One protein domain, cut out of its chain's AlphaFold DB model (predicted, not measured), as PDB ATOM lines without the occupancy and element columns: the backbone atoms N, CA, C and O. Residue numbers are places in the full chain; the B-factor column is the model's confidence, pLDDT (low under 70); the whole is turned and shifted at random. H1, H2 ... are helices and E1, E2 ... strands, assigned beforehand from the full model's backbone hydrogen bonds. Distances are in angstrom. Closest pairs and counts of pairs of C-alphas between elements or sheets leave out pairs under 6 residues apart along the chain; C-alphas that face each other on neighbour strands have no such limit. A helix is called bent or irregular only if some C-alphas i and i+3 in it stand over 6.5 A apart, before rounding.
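This is residues 3 to 87 and 118 to 129 of the 136 residues of an uncharacterized protein of Marinisporobacter balticus (UniProt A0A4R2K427). In a rounded, mostly helical body H4 lies nearest the middle of the named elements: the long helix H1, bent between residues 26 and 29, packs on H4 near its bend, and the short strands E1 and E2 lie side by side as a very small parallel sheet, with E2 close to the last residues of H4. H3 packs on H4 and H2 on H3, while the little H5 lies farthest from the middle, and residues 118 to 119 pair with E1 where the unnamed stretch 118 to 129 begins. The printed part has 97 residues, with five named helices and two named strands in the order E1, H1, E2, H2, H3, H4, H5; the sheet's order is E1, E2, all parallel, and the class is mostly helix. The whole is compact, with a radius of gyration of the C-alphas of 12.7 A and spans of 32 by 28 by 25 A.

Begin at the sheet, where E1, residues 3 to 5, and E2, residues 41 to 43, are parallel neighbours at 34 degrees; N 3 and O 41 are 2.9 A apart and N 43 and O 3 are 2.8 A apart, within hydrogen-bond range. Residues 4 to 5 of E1 also pair, parallel, with residues 118 to 119. Between the strands in the chain is H1, residues 17 to 37, and E1, H1 and E2 form a strand-helix-strand unit, two parallel neighbour strands with a helix between, whose crossover is right-handed. By its hydrogen bonds H1 was assigned as one helix, but it is bent: C-alphas 26 and 29 are 7.0 A apart, and its arms H1a, residues 17 to 26, and H1b, residues 29 to 37, stand at a steep tilt of 43 degrees. Look next at H4, residues 69 to 78: its closest C-alpha pair with E2 is Ile 42 and Leu 78, 6.8 A. H4 touches H1a about perpendicular at 74 degrees, closest at the C-alphas of Ala 25 and Glu 70, 6.5 A. It touches H1b at a steep tilt of 46 degrees, the same way, closest at the C-alphas of Leu 29 and Leu 74, 7.7 A. H3, residues 59 to 63, touches H4, with the C-alphas of Met 63 and Ile 71 closest at 6.3 A. H2, residues 46 to 50, touches H3, with Tyr 49 and Met 60 closest at 4.9 A between C-alphas. H5, residues 83 to 86, is apart from H4; its closest C-alpha pair with E2 is Leu 43 and Trp 83, 5.5 A. Every O i to N i+4 pair is within hydrogen-bond range in H1a, H1b, H3 and H4; in H2 it is 0 of 1, with 1 of 2 O i to N i+3 pairs, and H5 is too short for an O i to N i+4 pair.

Find C-alpha 3 at (-16.449, 30.441, 21.188), where E1 begins; E1 is 6.8 A long and E2 6.4 A. Find C-alpha 17 at (-3.982, 45.428, 5.270); from there H1a runs 14.3 A, and H1b runs 12.4 A to C-alpha 37. H4 is 14.6 A long, and H2, H3 and H5 are short; H5 ends at C-alpha 86, (-15.712, 36.256, 34.022). H2 is neither bent nor irregular, but only just: C-alphas 46 and 49 are 6.5 A apart.

The C-alphas of Gly 67 and Leu 87 are the two farthest apart, 35.1 A. Residues 88 to 117 are cut out, and C-alphas 87 and 118 are 16.0 A apart across the cut. The link from E1 to H1, 11 residues, is long. The mean pLDDT of the printed part is 90.1, and no printed residue is under 70.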
ATOM      1  N   VAL A   3     -17.787  30.710  21.716       94.44
ATOM      2  CA  VAL A   3     -16.449  30.441  21.188       94.44
ATOM      3  C   VAL A   3     -15.511  31.543  21.650       94.44
ATOM      4  O   VAL A   3     -15.951  32.662  21.894       94.44
ATOM      5  N   ILE A   4     -14.221  31.254  21.750       95.06
ATOM      6  CA  ILE A   4     -13.210  32.250  22.118       95.06
ATOM      7  C   ILE A   4     -12.218  32.467  20.984       95.06
ATOM      8  O   ILE A   4     -11.795  31.522  20.313       95.06
ATOM      9  N   ILE A   5     -11.859  33.724  20.754       94.75
ATOM     10  CA  ILE A   5     -10.864  34.106  19.758       94.75
ATOM     11  C   ILE A   5      -9.476  33.650  20.206       94.75
ATOM     12  O   ILE A   5      -9.035  33.911  21.322       94.75
ATOM     13  N   ASN A   6      -8.759  33.002  19.293       94.88
ATOM     14  CA  ASN A   6      -7.346  32.710  19.448       94.88
ATOM     15  C   ASN A   6      -6.503  33.942  19.109       94.88
ATOM     16  O   ASN A   6      -6.177  34.183  17.943       94.88
ATOM     17  N   ASP A   7      -6.080  34.681  20.125       94.12
ATOM     18  CA  ASP A   7      -5.198  35.844  19.976       94.12
ATOM     19  C   ASP A   7      -3.906  35.523  19.216       94.12
ATOM     20  O   ASP A   7      -3.438  36.305  18.388       94.12
ATOM     21  N   PHE A   8      -3.350  34.329  19.413       94.12
ATOM     22  CA  PHE A   8      -2.099  33.930  18.768       94.12
ATOM     23  C   PHE A   8      -2.240  33.739  17.256       94.12
ATOM     24  O   PHE A   8      -1.233  33.710  16.550       94.12
ATOM     25  N   SER A   9      -3.471  33.642  16.749       93.69
ATOM     26  CA  SER A   9      -3.756  33.575  15.316       93.69
ATOM     27  C   SER A   9      -3.816  34.942  14.629       93.69
ATOM     28  O   SER A   9      -3.962  34.982  13.418       93.69
ATOM     29  N   LEU A  10      -3.684  36.064  15.345       89.38
ATOM     30  CA  LEU A  10      -3.685  37.408  14.744       89.38
ATOM     31  C   LEU A  10      -2.287  37.992  14.519       89.38
ATOM     32  O   LEU A  10      -2.131  38.901  13.708       89.38
ATOM     33  N   THR A  11      -1.272  37.491  15.222       83.62
ATOM     34  CA  THR A  11      -0.002  38.207  15.395       83.62
ATOM     35  C   THR A  11       0.885  38.211  14.145       83.62
ATOM     36  O   THR A  11       1.600  37.252  13.865       83.62
ATOM     37  N   GLY A  12       0.909  39.347  13.441       71.88
ATOM     38  CA  GLY A  12       1.966  39.774  12.516       71.88
ATOM     39  C   GLY A  12       2.127  38.937  11.249       71.88
ATOM     40  O   GLY A  12       3.182  38.996  10.614       71.88
ATOM     41  N   GLN A  13       1.121  38.139  10.906       84.38
ATOM     42  CA  GLN A  13       1.201  37.184   9.804       84.38
ATOM     43  C   GLN A  13       0.832  37.771   8.439       84.38
ATOM     44  O   GLN A  13       1.287  37.249   7.424       84.38
ATOM     45  N   PHE A  14       0.038  38.845   8.407       92.94
ATOM     46  CA  PHE A  14      -0.407  39.457   7.160       92.94
ATOM     47  C   PHE A  14       0.645  40.453   6.662       92.94
ATOM     48  O   PHE A  14       1.164  41.283   7.422       92.94
ATOM     49  N   LYS A  15       0.974  40.364   5.375       93.06
ATOM     50  CA  LYS A  15       1.921  41.230   4.669       93.06
ATOM     51  C   LYS A  15       1.472  42.683   4.721       93.06
ATOM     52  O   LYS A  15       2.290  43.564   4.982       93.06
ATOM     53  N   ASP A  16       0.191  42.918   4.476       93.19
ATOM     54  CA  ASP A  16      -0.438  44.230   4.430       93.19
ATOM     55  C   ASP A  16      -1.918  44.148   4.843       93.19
ATOM     56  O   ASP A  16      -2.421  43.106   5.265       93.19
ATOM     57  N   VAL A  17      -2.585  45.304   4.836       92.06
ATOM     58  CA  VAL A  17      -3.982  45.428   5.270       92.06
ATOM     59  C   VAL A  17      -4.937  44.763   4.279       92.06
ATOM     60  O   VAL A  17      -5.938  44.197   4.709       92.06
ATOM     61  N   ASP A  18      -4.609  44.795   2.986       92.31
ATOM     62  CA  ASP A  18      -5.434  44.200   1.938       92.31
ATOM     63  C   ASP A  18      -5.469  42.673   2.095       92.31
ATOM     64  O   ASP A  18      -6.551  42.099   2.163       92.31
ATOM     65  N   GLU A  19      -4.318  42.023   2.317       93.69
ATOM     66  CA  GLU A  19      -4.270  40.575   2.588       93.69
ATOM     67  C   GLU A  19      -5.076  40.188   3.841       93.69
ATOM     68  O   GLU A  19      -5.732  39.143   3.881       93.69
ATOM     69  N   PHE A  20      -5.057  41.032   4.876       93.75
ATOM     70  CA  PHE A  20      -5.897  40.810   6.050       93.75
ATOM     71  C   PHE A  20      -7.387  40.899   5.704       93.75
ATOM     72  O   PHE A  20      -8.158  40.044   6.139       93.75
ATOM     73  N   PHE A  21      -7.807  41.894   4.921       92.44
ATOM     74  CA  PHE A  21      -9.211  42.058   4.530       92.44
ATOM     75  C   PHE A  21      -9.695  40.925   3.630       92.44
ATOM     76  O   PHE A  21     -10.785  40.403   3.868       92.44
ATOM     77  N   ASP A  22      -8.866  40.482   2.687       93.56
ATOM     78  CA  ASP A  22      -9.144  39.309   1.859       93.56
ATOM     79  C   ASP A  22      -9.345  38.073   2.746       93.56
ATOM     80  O   ASP A  22     -10.363  37.385   2.652       93.56
ATOM     81  N   SER A  23      -8.452  37.846   3.716       93.69
ATOM     82  CA  SER A  23      -8.603  36.744   4.671       93.69
ATOM     83  C   SER A  23      -9.857  36.861   5.541       93.69
ATOM     84  O   SER A  23     -10.427  35.833   5.916       93.69
ATOM     85  N   LEU A  24     -10.280  38.074   5.911       93.25
ATOM     86  CA  LEU A  24     -11.530  38.260   6.642       93.25
ATOM     87  C   LEU A  24     -12.719  37.846   5.777       93.25
ATOM     88  O   LEU A  24     -13.569  37.090   6.245       93.25
ATOM     89  N   ALA A  25     -12.775  38.330   4.538       93.25
ATOM     90  CA  ALA A  25     -13.875  38.072   3.620       93.25
ATOM     91  C   ALA A  25     -13.986  36.588   3.238       93.25
ATOM     92  O   ALA A  25     -15.092  36.048   3.213       93.25
ATOM     93  N   GLU A  26     -12.855  35.932   2.975       94.19
ATOM     94  CA  GLU A  26     -12.811  34.547   2.499       94.19
ATOM     95  C   GLU A  26     -13.022  33.509   3.608       94.19
ATOM     96  O   GLU A  26     -13.627  32.470   3.351       94.19
ATOM     97  N   GLU A  27     -12.549  33.772   4.831       91.38
ATOM     98  CA  GLU A  27     -12.454  32.744   5.882       91.38
ATOM     99  C   GLU A  27     -13.207  33.148   7.158       91.38
ATOM    100  O   GLU A  27     -14.102  32.442   7.633       91.38
ATOM    101  N   THR A  28     -12.878  34.317   7.720       91.69
ATOM    102  CA  THR A  28     -13.354  34.723   9.053       91.69
ATOM    103  C   THR A  28     -14.840  35.080   9.062       91.69
ATOM    104  O   THR A  28     -15.577  34.653   9.951       91.69
ATOM    105  N   LEU A  29     -15.311  35.865   8.090       92.31
ATOM    106  CA  LEU A  29     -16.706  36.304   8.019       92.31
ATOM    107  C   LEU A  29     -17.681  35.153   7.697       92.31
ATOM    108  O   LEU A  29     -18.758  35.116   8.302       92.31
ATOM    109  N   PRO A  30     -17.348  34.184   6.819       93.31
ATOM    110  CA  PRO A  30     -18.145  32.968   6.661       93.31
ATOM    111  C   PRO A  30     -18.259  32.139   7.946       93.31
ATOM    112  O   PRO A  30     -19.369  31.752   8.313       93.31
ATOM    113  N   MET A  31     -17.147  31.922   8.660       90.25
ATOM    114  CA  MET A  31     -17.142  31.265   9.977       90.25
ATOM    115  C   MET A  31     -18.049  31.995  10.966       90.25
ATOM    116  O   MET A  31     -18.863  31.381  11.653       90.25
ATOM    117  N   PHE A  32     -17.966  33.322  10.986       88.00
ATOM    118  CA  PHE A  32     -18.797  34.141  11.851       88.00
ATOM    119  C   PHE A  32     -20.296  33.964  11.587       88.00
ATOM    120  O   PHE A  32     -21.077  33.794  12.518       88.00
ATOM    121  N   LYS A  33     -20.705  33.927  10.315       91.00
ATOM    122  CA  LYS A  33     -22.107  33.685   9.950       91.00
ATOM    123  C   LYS A  33     -22.611  32.335  10.472       91.00
ATOM    124  O   LYS A  33     -23.784  32.208  10.808       91.00
ATOM    125  N   ILE A  34     -21.747  31.321  10.529       92.12
ATOM    126  CA  ILE A  34     -22.088  30.019  11.116       92.12
ATOM    127  C   ILE A  34     -22.305  30.164  12.626       92.12
ATOM    128  O   ILE A  34     -23.310  29.674  13.128       92.12
ATOM    129  N   ILE A  35     -21.413  30.867  13.326       90.56
ATOM    130  CA  ILE A  35     -21.504  31.110  14.775       90.56
ATOM    131  C   ILE A  35     -22.792  31.873  15.130       90.56
ATOM    132  O   ILE A  35     -23.509  31.452  16.034       90.56
ATOM    133  N   GLU A  36     -23.150  32.916  14.372       89.25
ATOM    134  CA  GLU A  36     -24.430  33.629  14.547       89.25
ATOM    135  C   GLU A  36     -25.638  32.711  14.353       89.25
ATOM    136  O   GLU A  36     -26.578  32.747  15.139       89.25
ATOM    137  N   ASN A  37     -25.623  31.866  13.315       93.31
ATOM    138  CA  ASN A  37     -26.721  30.930  13.062       93.31
ATOM    139  C   ASN A  37     -26.867  29.873  14.168       93.31
ATOM    140  O   ASN A  37     -27.928  29.261  14.283       93.31
ATOM    141  N   LEU A  38     -25.806  29.635  14.942       92.69
ATOM    142  CA  LEU A  38     -25.791  28.735  16.093       92.69
ATOM    143  C   LEU A  38     -26.128  29.447  17.415       92.69
ATOM    144  O   LEU A  38     -26.115  28.785  18.451       92.69
ATOM    145  N   ASP A  39     -26.436  30.749  17.382       90.81
ATOM    146  CA  ASP A  39     -26.731  31.575  18.564       90.81
ATOM    147  C   ASP A  39     -25.609  31.485  19.619       90.81
ATOM    148  O   ASP A  39     -25.820  31.213  20.805       90.81
ATOM    149  N   MET A  40     -24.367  31.610  19.137       90.62
ATOM    150  CA  MET A  40     -23.162  31.531  19.955       90.62
ATOM    151  C   MET A  40     -22.496  32.898  20.118       90.62
ATOM    152  O   MET A  40     -22.300  33.621  19.142       90.62
ATOM    153  N   ASP A  41     -22.067  33.202  21.341       90.38
ATOM    154  CA  ASP A  41     -21.279  34.400  21.631       90.38
ATOM    155  C   ASP A  41     -19.817  34.222  21.210       90.38
ATOM    156  O   ASP A  41     -19.265  33.117  21.273       90.38
ATOM    157  N   ILE A  42     -19.164  35.327  20.844       92.50
ATOM    158  CA  ILE A  42     -17.728  35.363  20.556       92.50
ATOM    159  C   ILE A  42     -17.010  36.118  21.657       92.50
ATOM    160  O   ILE A  42     -17.105  37.334  21.764       92.50
ATOM    161  N   LEU A  43     -16.225  35.389  22.436       94.38
ATOM    162  CA  LEU A  43     -15.384  35.962  23.469       94.38
ATOM    163  C   LEU A  43     -14.073  36.451  22.853       94.38
ATOM    164  O   LEU A  43     -13.366  35.689  22.188       94.38
ATOM    165  N   SER A  44     -13.716  37.704  23.109       93.50
ATOM    166  CA  SER A  44     -12.397  38.256  22.769       93.50
ATOM    167  C   SER A  44     -11.664  38.708  24.025       93.50
ATOM    168  O   SER A  44     -12.291  38.890  25.063       93.50
ATOM    169  N   GLY A  45     -10.340  38.820  23.953       92.81
ATOM    170  CA  GLY A  45      -9.534  39.349  25.047       92.81
ATOM    171  C   GLY A  45      -9.393  40.860  24.967       92.81
ATOM    172  O   GLY A  45      -9.432  41.448  23.880       92.81
ATOM    173  N   TYR A  46      -9.136  41.513  26.097       91.19
ATOM    174  CA  TYR A  46      -8.759  42.932  26.094       91.19
ATOM    175  C   TYR A  46      -7.516  43.165  25.231       91.19
ATOM    176  O   TYR A  46      -7.425  44.147  24.487       91.19
ATOM    177  N   GLU A  47      -6.566  42.231  25.282       91.38
ATOM    178  CA  GLU A  47      -5.336  42.316  24.503       91.38
ATOM    179  C   GLU A  47      -5.558  42.111  22.999       91.38
ATOM    180  O   GLU A  47      -4.758  42.643  22.224       91.38
ATOM    181  N   THR A  48      -6.643  41.447  22.563       92.62
ATOM    182  CA  THR A  48      -6.937  41.157  21.145       92.62
ATOM    183  C   THR A  48      -6.835  42.415  20.277       92.62
ATOM    184  O   THR A  48      -6.246  42.403  19.197       92.62
ATOM    185  N   TYR A  49      -7.345  43.542  20.774       91.50
ATOM    186  CA  TYR A  49      -7.340  44.826  20.069       91.50
ATOM    187  C   TYR A  49      -5.938  45.432  19.921       91.50
ATOM    188  O   TYR A  49      -5.667  46.170  18.974       91.50
ATOM    189  N   SER A  50      -5.030  45.127  20.842       92.69
ATOM    190  CA  SER A  50      -3.666  45.660  20.841       92.69
ATOM    191  C   SER A  50      -2.711  44.895  19.918       92.69
ATOM    192  O   SER A  50      -1.654  45.422  19.566       92.69
ATOM    193  N   LEU A  51      -3.092  43.689  19.483       93.81
ATOM    194  CA  LEU A  51      -2.254  42.817  18.665       93.81
ATOM    195  C   LEU A  51      -1.934  43.434  17.306       93.81
ATOM    196  O   LEU A  51      -2.799  43.989  16.625       93.81
ATOM    197  N   MET A  52      -0.675  43.287  16.898       94.62
ATOM    198  CA  MET A  52      -0.205  43.635  15.561       94.62
ATOM    199  C   MET A  52      -0.757  42.625  14.557       94.62
ATOM    200  O   MET A  52      -0.419  41.451  14.639       94.62
ATOM    201  N   VAL A  53      -1.592  43.074  13.620       93.75
ATOM    202  CA  VAL A  53      -2.171  42.232  12.555       93.75
ATOM    203  C   VAL A  53      -1.198  42.140  11.382       93.75
ATOM    204  O   VAL A  53      -0.907  41.062  10.868       93.75
ATOM    205  N   THR A  54      -0.635  43.290  11.016       93.00
ATOM    206  CA  THR A  54       0.491  43.403  10.085       93.00
ATOM    207  C   THR A  54       1.725  43.869  10.850       93.00
ATOM    208  O   THR A  54       1.657  44.183  12.039       93.00
ATOM    209  N   LYS A  55       2.870  43.995  10.172       91.62
ATOM    210  CA  LYS A  55       4.077  44.584  10.781       91.62
ATOM    211  C   LYS A  55       3.898  46.038  11.235       91.62
ATOM    212  O   LYS A  55       4.667  46.506  12.068       91.62
ATOM    213  N   GLU A  56       2.913  46.750  10.691       92.25
ATOM    214  CA  GLU A  56       2.753  48.198  10.875       92.25
ATOM    215  C   GLU A  56       1.449  48.595  11.566       92.25
ATOM    216  O   GLU A  56       1.351  49.708  12.086       92.25
ATOM    217  N   LYS A  57       0.433  47.723  11.547       93.56
ATOM    218  CA  LYS A  57      -0.912  48.039  12.032       93.56
ATOM    219  C   LYS A  57      -1.388  47.048  13.083       93.56
ATOM    220  O   LYS A  57      -1.404  45.841  12.840       93.56
ATOM    221  N   SER A  58      -1.839  47.579  14.217       94.50
ATOM    222  CA  SER A  58      -2.594  46.809  15.207       94.50
ATOM    223  C   SER A  58      -4.066  46.678  14.832       94.50
ATOM    224  O   SER A  58      -4.593  47.478  14.052       94.50
ATOM    225  N   LEU A  59      -4.754  45.705  15.432       93.00
ATOM    226  CA  LEU A  59      -6.186  45.509  15.225       93.00
ATOM    227  C   LEU A  59      -6.967  46.781  15.576       93.00
ATOM    228  O   LEU A  59      -7.776  47.235  14.775       93.00
ATOM    229  N   MET A  60      -6.662  47.429  16.703       92.31
ATOM    230  CA  MET A  60      -7.282  48.692  17.120       92.31
ATOM    231  C   MET A  60      -7.112  49.801  16.074       92.31
ATOM    232  O   MET A  60      -8.054  50.547  15.807       92.31
ATOM    233  N   GLN A  61      -5.939  49.912  15.444       92.31
ATOM    234  CA  GLN A  61      -5.720  50.901  14.383       92.31
ATOM    235  C   GLN A  61      -6.554  50.587  13.138       92.31
ATOM    236  O   GLN A  61      -7.097  51.507  12.522       92.31
ATOM    237  N   LEU A  62      -6.705  49.307  12.792       91.12
ATOM    238  CA  LEU A  62      -7.578  48.872  11.700       91.12
ATOM    239  C   LEU A  62      -9.052  49.112  12.035       91.12
ATOM    240  O   LEU A  62      -9.790  49.606  11.184       91.12
ATOM    241  N   MET A  63      -9.465  48.916  13.290       87.88
ATOM    242  CA  MET A  63     -10.786  49.324  13.772       87.88
ATOM    243  C   MET A  63     -10.981  50.849  13.707       87.88
ATOM    244  O   MET A  63     -12.100  51.332  13.602       87.88
ATOM    245  N   GLY A  64      -9.931  51.663  13.699       83.62
ATOM    246  CA  GLY A  64     -10.061  53.105  13.458       83.62
ATOM    247  C   GLY A  64     -10.384  53.472  12.002       83.62
ATOM    248  O   GLY A  64     -10.844  54.585  11.737       83.62
ATOM    249  N   SER A  65     -10.151  52.560  11.052       79.31
ATOM    250  CA  SER A  65     -10.303  52.841   9.622       79.31
ATOM    251  C   SER A  65     -11.775  52.992   9.213       79.31
ATOM    252  O   SER A  65     -12.678  52.328   9.736       79.31
ATOM    253  N   LYS A  66     -12.029  53.921   8.283       72.31
ATOM    254  CA  LYS A  66     -13.341  54.143   7.662       72.31
ATOM    255  C   LYS A  66     -13.353  53.495   6.279       72.31
ATOM    256  O   LYS A  66     -12.360  53.581   5.569       72.31
ATOM    257  N   GLY A  67     -14.496  52.936   5.881       70.44
ATOM    258  CA  GLY A  67     -14.763  52.573   4.485       70.44
ATOM    259  C   GLY A  67     -14.628  51.094   4.106       70.44
ATOM    260  O   GLY A  67     -14.939  50.778   2.966       70.44
ATOM    261  N   SER A  68     -14.248  50.196   5.023       80.81
ATOM    262  CA  SER A  68     -14.300  48.739   4.790       80.81
ATOM    263  C   SER A  68     -15.512  48.118   5.493       80.81
ATOM    264  O   SER A  68     -15.720  48.319   6.695       80.81
ATOM    265  N   ALA A  69     -16.315  47.370   4.733       86.31
ATOM    266  CA  ALA A  69     -17.456  46.623   5.259       86.31
ATOM    267  C   ALA A  69     -16.994  45.450   6.138       86.31
ATOM    268  O   ALA A  69     -17.632  45.142   7.143       86.31
ATOM    269  N   GLU A  70     -15.850  44.858   5.805       88.31
ATOM    270  CA  GLU A  70     -15.203  43.759   6.518       88.31
ATOM    271  C   GLU A  70     -14.798  44.197   7.924       88.31
ATOM    272  O   GLU A  70     -15.129  43.524   8.897       88.31
ATOM    273  N   ILE A  71     -14.173  45.372   8.059       88.88
ATOM    274  CA  ILE A  71     -13.838  45.954   9.365       88.88
ATOM    275  C   ILE A  71     -15.087  46.352  10.142       88.88
ATOM    276  O   ILE A  71     -15.149  46.132  11.351       88.88
ATOM    277  N   ALA A  72     -16.093  46.936   9.485       88.81
ATOM    278  CA  ALA A  72     -17.354  47.261  10.150       88.81
ATOM    279  C   ALA A  72     -18.025  46.003  10.716       88.81
ATOM    280  O   ALA A  72     -18.507  46.020  11.851       88.81
ATOM    281  N   ARG A  73     -17.994  44.902   9.958       88.06
ATOM    282  CA  ARG A  73     -18.482  43.611  10.422       88.06
ATOM    283  C   ARG A  73     -17.622  43.102  11.564       88.06
ATOM    284  O   ARG A  73     -18.181  42.909  12.629       88.06
ATOM    285  N   LEU A  74     -16.301  43.006  11.403       89.62
ATOM    286  CA  LEU A  74     -15.378  42.527  12.439       89.62
ATOM    287  C   LEU A  74     -15.553  43.262  13.780       89.62
ATOM    288  O   LEU A  74     -15.609  42.619  14.824       89.62
ATOM    289  N   LYS A  75     -15.729  44.591  13.757       88.94
ATOM    290  CA  LYS A  75     -16.048  45.392  14.956       88.94
ATOM    291  C   LYS A  75     -17.294  44.906  15.674       88.94
ATOM    292  O   LYS A  75     -17.278  44.790  16.888       88.94
ATOM    293  N   SER A  76     -18.367  44.659  14.926       86.81
ATOM    294  CA  SER A  76     -19.620  44.168  15.494       86.81
ATOM    295  C   SER A  76     -19.452  42.801  16.154       86.81
ATOM    296  O   SER A  76     -20.219  42.497  17.056       86.81
ATOM    297  N   LEU A  77     -18.486  41.989  15.708       83.50
ATOM    298  CA  LEU A  77     -18.280  40.627  16.217       83.50
ATOM    299  C   LEU A  77     -17.531  40.640  17.535       83.50
ATOM    300  O   LEU A  77     -17.853  39.888  18.439       83.50
ATOM    301  N   LEU A  78     -16.518  41.500  17.624       85.44
ATOM    302  CA  LEU A  78     -15.655  41.588  18.795       85.44
ATOM    303  C   LEU A  78     -16.227  42.519  19.876       85.44
ATOM    304  O   LEU A  78     -15.600  42.709  20.914       85.44
ATOM    305  N   ALA A  79     -17.394  43.127  19.634       80.50
ATOM    306  CA  ALA A  79     -17.988  44.130  20.513       80.50
ATOM    307  C   ALA A  79     -18.452  43.585  21.877       80.50
ATOM    308  O   ALA A  79     -18.673  44.395  22.775       80.50
ATOM    309  N   ALA A  80     -18.624  42.268  22.045       70.88
ATOM    310  CA  ALA A  80     -19.094  41.672  23.297       70.88
ATOM    311  C   ALA A  80     -18.878  40.146  23.352       70.88
ATOM    312  O   ALA A  80     -18.976  39.517  22.301       70.88
ATOM    313  N   PRO A  81     -18.794  39.536  24.553       84.25
ATOM    314  CA  PRO A  81     -18.182  40.037  25.787       84.25
ATOM    315  C   PRO A  81     -16.683  39.691  25.867       84.25
ATOM    316  O   PRO A  81     -16.167  38.852  25.121       84.25
ATOM    317  N   PHE A  82     -15.970  40.347  26.783       90.38
ATOM    318  CA  PHE A  82     -14.577  40.010  27.067       90.38
ATOM    319  C   PHE A  82     -14.508  38.814  28.011       90.38
ATOM    320  O   PHE A  82     -15.200  38.794  29.028       90.38
ATOM    321  N   TRP A  83     -13.684  37.811  27.705       91.94
ATOM    322  CA  TRP A  83     -13.584  36.640  28.588       91.94
ATOM    323  C   TRP A  83     -12.990  37.003  29.957       91.94
ATOM    324  O   TRP A  83     -13.304  36.364  30.958       91.94
ATOM    325  N   GLU A  84     -12.202  38.072  30.048       91.44
ATOM    326  CA  GLU A  84     -11.672  38.586  31.312       91.44
ATOM    327  C   GLU A  84     -12.754  39.101  32.278       91.44
ATOM    328  O   GLU A  84     -12.473  39.242  33.467       91.44
ATOM    329  N   GLU A  85     -13.981  39.374  31.814       87.69
ATOM    330  CA  GLU A  85     -15.083  39.813  32.688       87.69
ATOM    331  C   GLU A  85     -15.582  38.693  33.613       87.69
ATOM    332  O   GLU A  85     -16.098  38.966  34.696       87.69
ATOM    333  N   GLU A  86     -15.368  37.435  33.228       85.69
ATOM    334  CA  GLU A  86     -15.712  36.256  34.022       85.69
ATOM    335  C   GLU A  86     -14.595  35.217  33.909       85.69
ATOM    336  O   GLU A  86     -14.755  34.249  33.186       85.69
ATOM    337  N   LEU A  87     -13.450  35.400  34.567       83.81
ATOM    338  CA  LEU A  87     -12.322  34.461  34.451       83.81
ATOM    339  C   LEU A  87     -12.655  33.063  35.000       83.81
ATOM    340  O   LEU A  87     -13.034  32.924  36.164       83.81
ATOM    341  N   VAL A 118     -12.426  27.055  20.180       94.75
ATOM    342  CA  VAL A 118     -11.538  28.153  19.802       94.75
ATOM    343  C   VAL A 118     -11.764  28.514  18.338       94.75
ATOM    344  O   VAL A 118     -11.746  27.645  17.467       94.75
ATOM    345  N   MET A 119     -11.916  29.804  18.055       93.44
ATOM    346  CA  MET A 119     -11.938  30.345  16.701       93.44
ATOM    347  C   MET A 119     -10.600  31.021  16.397       93.44
ATOM    348  O   MET A 119     -10.197  31.963  17.075       93.44
ATOM    349  N   SER A 120      -9.916  30.556  15.353       94.00
ATOM    350  CA  SER A 120      -8.669  31.163  14.877       94.00
ATOM    351  C   SER A 120      -8.898  31.937  13.584       94.00
ATOM    352  O   SER A 120      -9.666  31.510  12.724       94.00
ATOM    353  N   PHE A 121      -8.189  33.051  13.421       93.31
ATOM    354  CA  PHE A 121      -7.978  33.658  12.112       93.31
ATOM    355  C   PHE A 121      -7.099  32.730  11.267       93.31
ATOM    356  O   PHE A 121      -6.340  31.917  11.807       93.31
ATOM    357  N   LYS A 122      -7.191  32.848   9.935       91.81
ATOM    358  CA  LYS A 122      -6.380  32.062   8.993       91.81
ATOM    359  C   LYS A 122      -4.910  32.176   9.378       91.81
ATOM    360  O   LYS A 122      -4.349  33.250   9.241       91.81
ATOM    361  N   HIS A 123      -4.301  31.097   9.868       92.44
ATOM    362  CA  HIS A 123      -2.919  31.130  10.343       92.44
ATOM    363  C   HIS A 123      -2.243  29.759  10.185       92.44
ATOM    364  O   HIS A 123      -2.817  28.750  10.602       92.44
ATOM    365  N   PRO A 124      -1.014  29.661   9.630       89.31
ATOM    366  CA  PRO A 124      -0.368  28.371   9.356       89.31
ATOM    367  C   PRO A 124      -0.199  27.455  10.573       89.31
ATOM    368  O   PRO A 124      -0.295  26.241  10.429       89.31
ATOM    369  N   LYS A 125       0.023  28.027  11.764       91.25
ATOM    370  CA  LYS A 125       0.141  27.271  13.028       91.25
ATOM    371  C   LYS A 125      -1.186  26.723  13.571       91.25
ATOM    372  O   LYS A 125      -1.152  25.859  14.429       91.25
ATOM    373  N   PHE A 126      -2.332  27.204  13.087       92.56
ATOM    374  CA  PHE A 126      -3.661  26.861  13.617       92.56
ATOM    375  C   PHE A 126      -4.540  26.197  12.549       92.56
ATOM    376  O   PHE A 126      -5.722  26.500  12.421       92.56
ATOM    377  N   ARG A 127      -3.932  25.326  11.732       89.00
ATOM    378  CA  ARG A 127      -4.633  24.540  10.700       89.00
ATOM    379  C   ARG A 127      -5.248  23.258  11.246       89.00
ATOM    380  O   ARG A 127      -6.219  22.762  10.684       89.00
ATOM    381  N   GLU A 128      -4.662  22.726  12.312       89.94
ATOM    382  CA  GLU A 128      -5.182  21.547  12.987       89.94
ATOM    383  C   GLU A 128      -6.414  21.914  13.814       89.94
ATOM    384  O   GLU A 128      -6.494  22.986  14.410       89.94
ATOM    385  N   SER A 129      -7.375  20.993  13.880       90.00
ATOM    386  CA  SER A 129      -8.617  21.181  14.646       90.00
ATOM    387  C   SER A 129      -8.436  21.013  16.158       90.00
ATOM    388  O   SER A 129      -9.393  21.149  16.914       90.00
TER     389      SER A 129